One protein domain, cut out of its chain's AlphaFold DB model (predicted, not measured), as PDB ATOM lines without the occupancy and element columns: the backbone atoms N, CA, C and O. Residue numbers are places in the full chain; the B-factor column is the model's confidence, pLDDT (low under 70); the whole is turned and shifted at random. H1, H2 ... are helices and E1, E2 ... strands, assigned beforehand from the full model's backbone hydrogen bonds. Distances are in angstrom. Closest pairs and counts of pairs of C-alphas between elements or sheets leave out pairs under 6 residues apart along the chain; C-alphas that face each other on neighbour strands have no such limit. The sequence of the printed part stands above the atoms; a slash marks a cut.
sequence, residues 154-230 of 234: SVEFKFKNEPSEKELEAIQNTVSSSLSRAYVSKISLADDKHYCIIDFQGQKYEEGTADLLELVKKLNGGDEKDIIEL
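Overview. This is residues 154 to 230 of the 234 residues of an uncharacterized protein of Brumimicrobium aurantiacum (UniProt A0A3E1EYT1). A small antiparallel sheet of three strands, with long E3 between E1 and E2, has helix H1 running by it, and a second helix, H2, packs on H1 away from the sheet. E3, H1 and H2 make a triangle, loosely formed at the sheet, which H1 only grazes; short H3 packs on residues 213 to 217 of H2, about perpendicular to it, and is apart from H1 and from the three strands. The printed part has 77 residues, with three named helices and three named strands in the order E1 H1 E2 E3 H2 H3; the sheet's order is E1 E3 E2 and the class is mixed, helices and strands. The whole is compact, with a radius of gyration of the C-alphas of 12.6 A and spans of 34 by 27 by 21 A.

Along the chain. Find C-alpha 193 at (34.144, -52.234, 41.767); from there E3, residues 193 to 199, runs 19.1 A to C-alpha 199 at (40.180, -49.076, 59.598). Beside it look for E1, residues 154 to 157, 10.0 A long, and E2, residues 188 to 190, 6.6 A long. H1, residues 165 to 178, starts at C-alpha 165 at (48.137, -50.873, 37.840) and is 19.9 A long. H2, residues 205 to 220, is 22.2 A long, and H3, residues 224 to 230, runs 11.1 A to C-alpha 230 at (30.072, -37.520, 49.587).

Arrangement. Begin at inner strand E3. E1 is its antiparallel neighbour, with N 157 and O 194 2.8 A apart, within hydrogen-bond range. E2 and E3 form a hairpin, with N 195 and O 188 2.9 A apart, also within range. Look next at residues 183 to 184, which pair antiparallel with residues 198 to 199 of E3. E1, H1 and E2 form a split strand-helix-strand unit, two strands of one sheet with a helix between them along the chain and E3 between them in the sheet; its crossover is right-handed. H1 is on the sheet but only grazes it, with residues 168 to 176. H1 and H2 touch, the closest C-alphas being those of Ser 178 and Leu 215, 5.4 A apart; they run opposite ways at a shallow tilt of 33 degrees, only just short of steep. H2 is not on the sheet. With residues 213 to 217 alone H2 touches H3, about perpendicular at 77 degrees, the closest C-alphas being those of Val 216 and Ile 227, 6.8 A apart. H1 and H3 are apart. In H1 and H2 every O i to N i+4 pair is within hydrogen-bond range; in H3 it is 0 of 3, with 1 of 4 O i to N i+3 pairs.

Size, cuts and confidence. Look at Asn 161 and Lys 204 for the two C-alphas farthest apart, 35.8 A. The printed part has no cut and no long link. Mean pLDDT of the printed part is 73.8; it is under 70 at residues 157 to 161, 193, 217 and 220 to 230, and the mean of H3 is 36.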
ATOM      1  N   SER A 154      34.430 -48.462  54.002       71.00
ATOM      2  CA  SER A 154      34.690 -49.068  52.697       71.00
ATOM      3  C   SER A 154      34.561 -47.983  51.634       71.00
ATOM      4  O   SER A 154      33.506 -47.357  51.503       71.00
ATOM      5  N   VAL A 155      35.642 -47.724  50.904       72.62
ATOM      6  CA  VAL A 155      35.711 -46.661  49.896       72.62
ATOM      7  C   VAL A 155      35.704 -47.284  48.510       72.62
ATOM      8  O   VAL A 155      36.624 -48.011  48.154       72.62
ATOM      9  N   GLU A 156      34.673 -46.974  47.723       73.31
ATOM     10  CA  GLU A 156      34.555 -47.363  46.314       73.31
ATOM     11  C   GLU A 156      35.176 -46.289  45.406       73.31
ATOM     12  O   GLU A 156      34.803 -45.115  45.465       73.31
ATOM     13  N   PHE A 157      36.074 -46.698  44.511       69.62
ATOM     14  CA  PHE A 157      36.675 -45.844  43.491       69.62
ATOM     15  C   PHE A 157      35.991 -46.070  42.144       69.62
ATOM     16  O   PHE A 157      35.986 -47.176  41.600       69.62
ATOM     17  N   LYS A 158      35.434 -44.993  41.582       67.19
ATOM     18  CA  LYS A 158      34.782 -45.006  40.268       67.19
ATOM     19  C   LYS A 158      35.677 -44.361  39.226       67.19
ATOM     20  O   LYS A 158      36.009 -43.182  39.329       67.19
ATOM     21  N   PHE A 159      36.002 -45.121  38.188       64.38
ATOM     22  CA  PHE A 159      36.841 -44.663  37.088       64.38
ATOM     23  C   PHE A 159      36.018 -44.499  35.811       64.38
ATOM     24  O   PHE A 159      35.097 -45.269  35.549       64.38
ATOM     25  N   LYS A 160      36.345 -43.482  35.004       66.25
ATOM     26  CA  LYS A 160      35.713 -43.284  33.686       66.25
ATOM     27  C   LYS A 160      36.151 -44.343  32.671       66.25
ATOM     28  O   LYS A 160      35.360 -44.715  31.817       66.25
ATOM     29  N   ASN A 161      37.400 -44.787  32.781       69.12
ATOM     30  CA  ASN A 161      38.013 -45.856  31.996       69.12
ATOM     31  C   ASN A 161      38.666 -46.847  32.964       69.12
ATOM     32  O   ASN A 161      38.949 -46.475  34.100       69.12
ATOM     33  N   GLU A 162      38.926 -48.075  32.521       75.94
ATOM     34  CA  GLU A 162      39.641 -49.062  33.334       75.94
ATOM     35  C   GLU A 162      41.021 -48.516  33.765       75.94
ATOM     36  O   GLU A 162      41.782 -48.064  32.902       75.94
ATOM     37  N   PRO A 163      41.331 -48.485  35.077       73.62
ATOM     38  CA  PRO A 163      42.586 -47.937  35.569       73.62
ATOM     39  C   PRO A 163      43.742 -48.916  35.335       73.62
ATOM     40  O   PRO A 163      43.599 -50.130  35.470       73.62
ATOM     41  N   SER A 164      44.924 -48.386  35.043       80.62
ATOM     42  CA  SER A 164      46.162 -49.165  35.017       80.62
ATOM     43  C   SER A 164      46.665 -49.488  36.428       80.62
ATOM     44  O   SER A 164      46.381 -48.773  37.392       80.62
ATOM     45  N   GLU A 165      47.504 -50.521  36.557       85.00
ATOM     46  CA  GLU A 165      48.137 -50.873  37.840       85.00
ATOM     47  C   GLU A 165      48.917 -49.700  38.450       85.00
ATOM     48  O   GLU A 165      48.842 -49.467  39.652       85.00
ATOM     49  N   LYS A 166      49.600 -48.898  37.620       78.81
ATOM     50  CA  LYS A 166      50.333 -47.708  38.081       78.81
ATOM     51  C   LYS A 166      49.413 -46.632  38.653       78.81
ATOM     52  O   LYS A 166      49.791 -45.951  39.604       78.81
ATOM     53  N   GLU A 167      48.224 -46.454  38.077       73.56
ATOM     54  CA  GLU A 167      47.226 -45.512  38.596       73.56
ATOM     55  C   GLU A 167      46.659 -46.003  39.930       73.56
ATOM     56  O   GLU A 167      46.559 -45.219  40.874       73.56
ATOM     57  N   LEU A 168      46.378 -47.303  40.050       76.62
ATOM     58  CA  LEU A 168      45.943 -47.911  41.310       76.62
ATOM     59  C   LEU A 168      47.015 -47.798  42.403       76.62
ATOM     60  O   LEU A 168      46.691 -47.446  43.535       76.62
ATOM     61  N   GLU A 169      48.288 -48.025  42.076       81.69
ATOM     62  CA  GLU A 169      49.411 -47.838  43.006       81.69
ATOM     63  C   GLU A 169      49.555 -46.378  43.457       81.69
ATOM     64  O   GLU A 169      49.769 -46.110  44.641       81.69
ATOM     65  N   ALA A 170      49.407 -45.416  42.542       77.06
ATOM     66  CA  ALA A 170      49.468 -43.995  42.881       77.06
ATOM     67  C   ALA A 170      48.333 -43.579  43.834       77.06
ATOM     68  O   ALA A 170      48.569 -42.854  44.808       77.06
ATOM     69  N   ILE A 171      47.114 -44.073  43.595       78.75
ATOM     70  CA  ILE A 171      45.958 -43.833  44.469       78.75
ATOM     71  C   ILE A 171      46.181 -44.497  45.825       78.75
ATOM     72  O   ILE A 171      46.045 -43.828  46.847       78.75
ATOM     73  N   GLN A 172      46.605 -45.763  45.850       85.56
ATOM     74  CA  GLN A 172      46.919 -46.485  47.084       85.56
ATOM     75  C   GLN A 172      47.916 -45.708  47.950       85.56
ATOM     76  O   GLN A 172      47.668 -45.495  49.135       85.56
ATOM     77  N   ASN A 173      49.014 -45.237  47.356       85.56
ATOM     78  CA  ASN A 173      50.034 -44.466  48.067       85.56
ATOM     79  C   ASN A 173      49.478 -43.144  48.611       85.56
ATOM     80  O   ASN A 173      49.830 -42.727  49.717       85.56
ATOM     81  N   THR A 174      48.584 -42.488  47.869       81.19
ATOM     82  CA  THR A 174      47.929 -41.246  48.311       81.19
ATOM     83  C   THR A 174      46.995 -41.496  49.498       81.19
ATOM     84  O   THR A 174      47.032 -40.737  50.468       81.19
ATOM     85  N   VAL A 175      46.209 -42.579  49.464       81.69
ATOM     86  CA  VAL A 175      45.318 -42.988  50.564       81.69
ATOM     87  C   VAL A 175      46.135 -43.322  51.810       81.69
ATOM     88  O   VAL A 175      45.944 -42.704  52.853       81.69
ATOM     89  N   SER A 176      47.108 -44.225  51.689       87.81
ATOM     90  CA  SER A 176      47.932 -44.671  52.816       87.81
ATOM     91  C   SER A 176      48.778 -43.549  53.429       87.81
ATOM     92  O   SER A 176      48.946 -43.508  54.643       87.81
ATOM     93  N   SER A 177      49.289 -42.607  52.627       87.56
ATOM     94  CA  SER A 177      50.066 -41.470  53.154       87.56
ATOM     95  C   SER A 177      49.208 -40.392  53.818       87.56
ATOM     96  O   SER A 177      49.697 -39.696  54.706       87.56
ATOM     97  N   SER A 178      47.945 -40.242  53.411       82.69
ATOM     98  CA  SER A 178      47.022 -39.257  53.997       82.69
ATOM     99  C   SER A 178      46.332 -39.775  55.256       82.69
ATOM    100  O   SER A 178      45.892 -38.982  56.077       82.69
ATOM    101  N   LEU A 179      46.284 -41.096  55.434       88.19
ATOM    102  CA  LEU A 179      45.658 -41.762  56.572       88.19
ATOM    103  C   LEU A 179      46.710 -42.488  57.420       88.19
ATOM    104  O   LEU A 179      46.613 -43.683  57.670       88.19
ATOM    105  N   SER A 180      47.744 -41.761  57.855       84.75
ATOM    106  CA  SER A 180      48.925 -42.334  58.534       84.75
ATOM    107  C   SER A 180      48.640 -43.090  59.842       84.75
ATOM    108  O   SER A 180      49.491 -43.843  60.315       84.75
ATOM    109  N   ARG A 181      47.461 -42.873  60.432       85.06
ATOM    110  CA  ARG A 181      46.994 -43.499  61.676       85.06
ATOM    111  C   ARG A 181      45.992 -44.629  61.447       85.06
ATOM    112  O   ARG A 181      45.699 -45.361  62.385       85.06
ATOM    113  N   ALA A 182      45.492 -44.770  60.223       88.31
ATOM    114  CA  ALA A 182      44.553 -45.809  59.850       88.31
ATOM    115  C   ALA A 182      45.292 -46.990  59.216       88.31
ATOM    116  O   ALA A 182      46.309 -46.832  58.533       88.31
ATOM    117  N   TYR A 183      44.740 -48.183  59.377       90.75
ATOM    118  CA  TYR A 183      45.063 -49.286  58.490       90.75
ATOM    119  C   TYR A 183      44.294 -49.109  57.178       90.75
ATOM    120  O   TYR A 183      43.079 -48.933  57.170       90.75
ATOM    121  N   VAL A 184      45.001 -49.171  56.050       88.56
ATOM    122  CA  VAL A 184      44.407 -49.069  54.712       88.56
ATOM    123  C   VAL A 184      44.683 -50.366  53.970       88.56
ATOM    124  O   VAL A 184      45.840 -50.700  53.704       88.56
ATOM    125  N   SER A 185      43.631 -51.096  53.605       87.94
ATOM    126  CA  SER A 185      43.767 -52.295  52.783       87.94
ATOM    127  C   SER A 185      44.255 -51.942  51.377       87.94
ATOM    128  O   SER A 185      44.078 -50.824  50.886       87.94
ATOM    129  N   LYS A 186      44.827 -52.932  50.685       91.25
ATOM    130  CA  LYS A 186      45.109 -52.800  49.253       91.25
ATOM    131  C   LYS A 186      43.799 -52.562  48.491       91.25
ATOM    132  O   LYS A 186      42.802 -53.217  48.796       91.25
ATOM    133  N   ILE A 187      43.818 -51.679  47.494       83.00
ATOM    134  CA  ILE A 187      42.716 -51.531  46.542       83.00
ATOM    135  C   ILE A 187      42.571 -52.836  45.756       83.00
ATOM    136  O   ILE A 187      43.523 -53.314  45.132       83.00
ATOM    137  N   SER A 188      41.376 -53.412  45.795       85.50
ATOM    138  CA  SER A 188      41.041 -54.672  45.130       85.50
ATOM    139  C   SER A 188      39.782 -54.543  44.284       85.50
ATOM    140  O   SER A 188      38.931 -53.701  44.563       85.50
ATOM    141  N   LEU A 189      39.668 -55.394  43.265       82.88
ATOM    142  CA  LEU A 189      38.485 -55.511  42.419       82.88
ATOM    143  C   LEU A 189      37.565 -56.612  42.966       82.88
ATOM    144  O   LEU A 189      37.992 -57.759  43.092       82.88
ATOM    145  N   ALA A 190      36.313 -56.281  43.268       76.38
ATOM    146  CA  ALA A 190      35.235 -57.250  43.490       76.38
ATOM    147  C   ALA A 190      33.922 -56.660  42.988       76.38
ATOM    148  O   ALA A 190      33.706 -55.456  43.102       76.38
ATOM    149  N   ASP A 191      33.066 -57.505  42.416       76.25
ATOM    150  CA  ASP A 191      31.778 -57.106  41.836       76.25
ATOM    151  C   ASP A 191      31.892 -55.895  40.885       76.25
ATOM    152  O   ASP A 191      31.116 -54.943  40.968       76.25
ATOM    153  N   ASP A 192      32.914 -55.912  40.018       75.56
ATOM    154  CA  ASP A 192      33.256 -54.845  39.061       75.56
ATOM    155  C   ASP A 192      33.531 -53.465  39.694       75.56
ATOM    156  O   ASP A 192      33.501 -52.427  39.027       75.56
ATOM    157  N   LYS A 193      33.842 -53.439  40.993       69.75
ATOM    158  CA  LYS A 193      34.144 -52.234  41.767       69.75
ATOM    159  C   LYS A 193      35.530 -52.315  42.380       69.75
ATOM    160  O   LYS A 193      35.907 -53.319  42.983       69.75
ATOM    161  N   HIS A 194      36.279 -51.226  42.262       73.12
ATOM    162  CA  HIS A 194      37.537 -51.068  42.978       73.12
ATOM    163  C   HIS A 194      37.239 -50.508  44.365       73.12
ATOM    164  O   HIS A 194      36.624 -49.448  44.467       73.12
ATOM    165  N   TYR A 195      37.669 -51.190  45.421       80.81
ATOM    166  CA  TYR A 195      37.439 -50.751  46.796       80.81
ATOM    167  C   TYR A 195      38.681 -50.904  47.666       80.81
ATOM    168  O   TYR A 195      39.526 -51.763  47.410       80.81
ATOM    169  N   CYS A 196      38.759 -50.095  48.719       80.00
ATOM    170  CA  CYS A 196      39.624 -50.352  49.864       80.00
ATOM    171  C   CYS A 196      38.842 -50.225  51.172       80.00
ATOM    172  O   CYS A 196      37.840 -49.514  51.256       80.00
ATOM    173  N   ILE A 197      39.319 -50.933  52.187       82.81
ATOM    174  CA  ILE A 197      38.854 -50.824  53.564       82.81
ATOM    175  C   ILE A 197      39.836 -49.918  54.299       82.81
ATOM    176  O   ILE A 197      41.052 -50.091  54.191       82.81
ATOM    177  N   ILE A 198      39.298 -48.964  55.044       80.75
ATOM    178  CA  ILE A 198      40.037 -48.084  55.935       80.75
ATOM    179  C   ILE A 198      39.535 -48.367  57.342       80.75
ATOM    180  O   ILE A 198      38.372 -48.118  57.643       80.75
ATOM    181  N   ASP A 199      40.424 -48.872  58.180       85.25
ATOM    182  CA  ASP A 199      40.180 -49.076  59.598       85.25
ATOM    183  C   ASP A 199      40.891 -47.956  60.360       85.25
ATOM    184  O   ASP A 199      42.119 -47.832  60.312       85.25
ATOM    185  N   PHE A 200      40.114 -47.098  61.017       83.19
ATOM    186  CA  PHE A 200      40.626 -45.902  61.687       83.19
ATOM    187  C   PHE A 200      41.213 -46.206  63.071       83.19
ATOM    188  O   PHE A 200      41.626 -45.283  63.768       83.19
ATOM    189  N   GLN A 201      41.303 -47.475  63.478       82.62
ATOM    190  CA  GLN A 201      42.025 -47.939  64.671       82.62
ATOM    191  C   GLN A 201      41.609 -47.205  65.960       82.62
ATOM    192  O   GLN A 201      42.433 -46.911  66.828       82.62
ATOM    193  N   GLY A 202      40.322 -46.864  66.084       73.75
ATOM    194  CA  GLY A 202      39.796 -46.117  67.233       73.75
ATOM    195  C   GLY A 202      40.222 -44.641  67.286       73.75
ATOM    196  O   GLY A 202      40.133 -44.014  68.343       73.75
ATOM    197  N   GLN A 203      40.694 -44.074  66.171       79.31
ATOM    198  CA  GLN A 203      41.011 -42.651  66.025       79.31
ATOM    199  C   GLN A 203      39.801 -41.780  66.350       79.31
ATOM    200  O   GLN A 203      38.666 -42.165  66.094       79.31
ATOM    201  N   LYS A 204      40.030 -40.577  66.888       78.56
ATOM    202  CA  LYS A 204      38.920 -39.705  67.282       78.56
ATOM    203  C   LYS A 204      38.119 -39.191  66.090       78.56
ATOM    204  O   LYS A 204      38.705 -38.917  65.046       78.56
ATOM    205  N   TYR A 205      36.824 -38.929  66.278       70.50
ATOM    206  CA  TYR A 205      35.951 -38.438  65.204       70.50
ATOM    207  C   TYR A 205      36.499 -37.190  64.480       70.50
ATOM    208  O   TYR A 205      36.562 -37.156  63.252       70.50
ATOM    209  N   GLU A 206      36.950 -36.174  65.225       74.50
ATOM    210  CA  GLU A 206      37.527 -34.943  64.651       74.50
ATOM    211  C   GLU A 206      38.799 -35.220  63.840       74.50
ATOM    212  O   GLU A 206      39.000 -34.652  62.767       74.50
ATOM    213  N   GLU A 207      39.646 -36.120  64.340       82.56
ATOM    214  CA  GLU A 207      40.908 -36.481  63.706       82.56
ATOM    215  C   GLU A 207      40.661 -37.287  62.425       82.56
ATOM    216  O   GLU A 207      41.263 -36.988  61.399       82.56
ATOM    217  N   GLY A 208      39.772 -38.286  62.464       81.44
ATOM    218  CA  GLY A 208      39.428 -39.096  61.291       81.44
ATOM    219  C   GLY A 208      38.714 -38.278  60.211       81.44
ATOM    220  O   GLY A 208      38.991 -38.443  59.024       81.44
ATOM    221  N   THR A 209      37.879 -37.313  60.616       77.25
ATOM    222  CA  THR A 209      37.244 -36.361  59.690       77.25
ATOM    223  C   THR A 209      38.293 -35.505  58.981       77.25
ATOM    224  O   THR A 209      38.232 -35.346  57.762       77.25
ATOM    225  N   ALA A 210      39.262 -34.957  59.720       81.75
ATOM    226  CA  ALA A 210      40.322 -34.127  59.150       81.75
ATOM    227  C   ALA A 210      41.188 -34.910  58.149       81.75
ATOM    228  O   ALA A 210      41.422 -34.429  57.037       81.75
ATOM    229  N   ASP A 211      41.589 -36.132  58.510       83.88
ATOM    230  CA  ASP A 211      42.405 -37.006  57.661       83.88
ATOM    231  C   ASP A 211      41.645 -37.397  56.372       83.88
ATOM    232  O   ASP A 211      42.206 -37.363  55.271       83.88
ATOM    233  N   LEU A 212      40.336 -37.686  56.461       81.06
ATOM    234  CA  LEU A 212      39.510 -37.988  55.284       81.06
ATOM    235  C   LEU A 212      39.330 -36.766  54.370       81.06
ATOM    236  O   LEU A 212      39.396 -36.894  53.147       81.06
ATOM    237  N   LEU A 213      39.140 -35.571  54.936       75.25
ATOM    238  CA  LEU A 213      39.063 -34.330  54.155       75.25
ATOM    239  C   LEU A 213      40.372 -34.054  53.407       75.25
ATOM    240  O   LEU A 213      40.338 -33.652  52.242       75.25
ATOM    241  N   GLU A 214      41.521 -34.280  54.044       78.31
ATOM    242  CA  GLU A 214      42.826 -34.141  53.398       78.31
ATOM    243  C   GLU A 214      43.000 -35.146  52.255       78.31
ATOM    244  O   GLU A 214      43.436 -34.766  51.162       78.31
ATOM    245  N   LEU A 215      42.604 -36.405  52.470       81.44
ATOM    246  CA  LEU A 215      42.611 -37.428  51.429       81.44
ATOM    247  C   LEU A 215      41.789 -36.989  50.214       81.44
ATOM    248  O   LEU A 215      42.285 -37.016  49.086       81.44
ATOM    249  N   VAL A 216      40.549 -36.546  50.425       71.12
ATOM    250  CA  VAL A 216      39.690 -36.141  49.308       71.12
ATOM    251  C   VAL A 216      40.242 -34.896  48.606       71.12
ATOM    252  O   VAL A 216      40.232 -34.853  47.376       71.12
ATOM    253  N   LYS A 217      40.806 -33.920  49.336       69.69
ATOM    254  CA  LYS A 217      41.495 -32.762  48.730       69.69
ATOM    255  C   LYS A 217      42.647 -33.200  47.820       69.69
ATOM    256  O   LYS A 217      42.770 -32.683  46.711       69.69
ATOM    257  N   LYS A 218      43.460 -34.174  48.243       73.44
ATOM    258  CA  LYS A 218      44.578 -34.706  47.441       73.44
ATOM    259  C   LYS A 218      44.119 -35.513  46.224       73.44
ATOM    260  O   LYS A 218      44.773 -35.438  45.190       73.44
ATOM    261  N   LEU A 219      43.019 -36.263  46.332       72.00
ATOM    262  CA  LEU A 219      42.495 -37.080  45.229       72.00
ATOM    263  C   LEU A 219      41.703 -36.267  44.195       72.00
ATOM    264  O   LEU A 219      41.833 -36.520  43.000       72.00
ATOM    265  N   ASN A 220      40.898 -35.296  44.637       65.31
ATOM    266  CA  ASN A 220      39.995 -34.543  43.760       65.31
ATOM    267  C   ASN A 220      40.545 -33.179  43.327       65.31
ATOM    268  O   ASN A 220      40.026 -32.601  42.375       65.31
ATOM    269  N   GLY A 221      41.538 -32.626  44.034       56.94
ATOM    270  CA  GLY A 221      42.042 -31.272  43.783       56.94
ATOM    271  C   GLY A 221      40.981 -30.162  43.899       56.94
ATOM    272  O   GLY A 221      41.203 -29.075  43.371       56.94
ATOM    273  N   GLY A 222      39.827 -30.438  44.526       45.56
ATOM    274  CA  GLY A 222      38.641 -29.570  44.568       45.56
ATOM    275  C   GLY A 222      38.367 -28.926  45.934       45.56
ATOM    276  O   GLY A 222      38.922 -29.338  46.955       45.56
ATOM    277  N   ASP A 223      37.496 -27.910  45.935       46.69
ATOM    278  CA  ASP A 223      37.126 -27.121  47.116       46.69
ATOM    279  C   ASP A 223      36.271 -27.902  48.135       46.69
ATOM    280  O   ASP A 223      35.495 -28.802  47.817       46.69
ATOM    281  N   GLU A 224      36.386 -27.494  49.401       40.88
ATOM    282  CA  GLU A 224      35.903 -28.160  50.624       40.88
ATOM    283  C   GLU A 224      34.392 -28.488  50.665       40.88
ATOM    284  O   GLU A 224      33.970 -29.381  51.400       40.88
ATOM    285  N   LYS A 225      33.565 -27.804  49.861       37.53
ATOM    286  CA  LYS A 225      32.097 -27.958  49.844       37.53
ATOM    287  C   LYS A 225      31.606 -29.227  49.146       37.53
ATOM    288  O   LYS A 225      30.648 -29.826  49.629       37.53
ATOM    289  N   ASP A 226      32.261 -29.651  48.067       35.53
ATOM    290  CA  ASP A 226      31.816 -30.801  47.262       35.53
ATOM    291  C   ASP A 226      32.117 -32.144  47.959       35.53
ATOM    292  O   ASP A 226      31.518 -33.179  47.671       35.53
ATOM    293  N   ILE A 227      33.029 -32.117  48.932       39.84
ATOM    294  CA  ILE A 227      33.525 -33.277  49.683       39.84
ATOM    295  C   ILE A 227      32.553 -33.679  50.809       39.84
ATOM    296  O   ILE A 227      32.341 -34.866  51.063       39.84
ATOM    297  N   ILE A 228      31.915 -32.698  51.455       34.34
ATOM    298  CA  ILE A 228      30.994 -32.904  52.589       34.34
ATOM    299  C   ILE A 228      29.717 -33.656  52.162       34.34
ATOM    300  O   ILE A 228      29.138 -34.388  52.966       34.34
ATOM    301  N   GLU A 229      29.282 -33.533  50.904       28.64
ATOM    302  CA  GLU A 229      28.114 -34.269  50.391       28.64
ATOM    303  C   GLU A 229      28.395 -35.755  50.115       28.64
ATOM    304  O   GLU A 229      27.476 -36.567  50.199       28.64
ATOM    305  N   LEU A 230      29.652 -36.135  49.855       33.91
ATOM    306  CA  LEU A 230      30.072 -37.520  49.587       33.91
ATOM    307  C   LEU A 230      30.270 -38.345  50.870       33.91
ATOM    308  O   LEU A 230      30.061 -39.555  50.858       33.91
TER     309      LEU A 230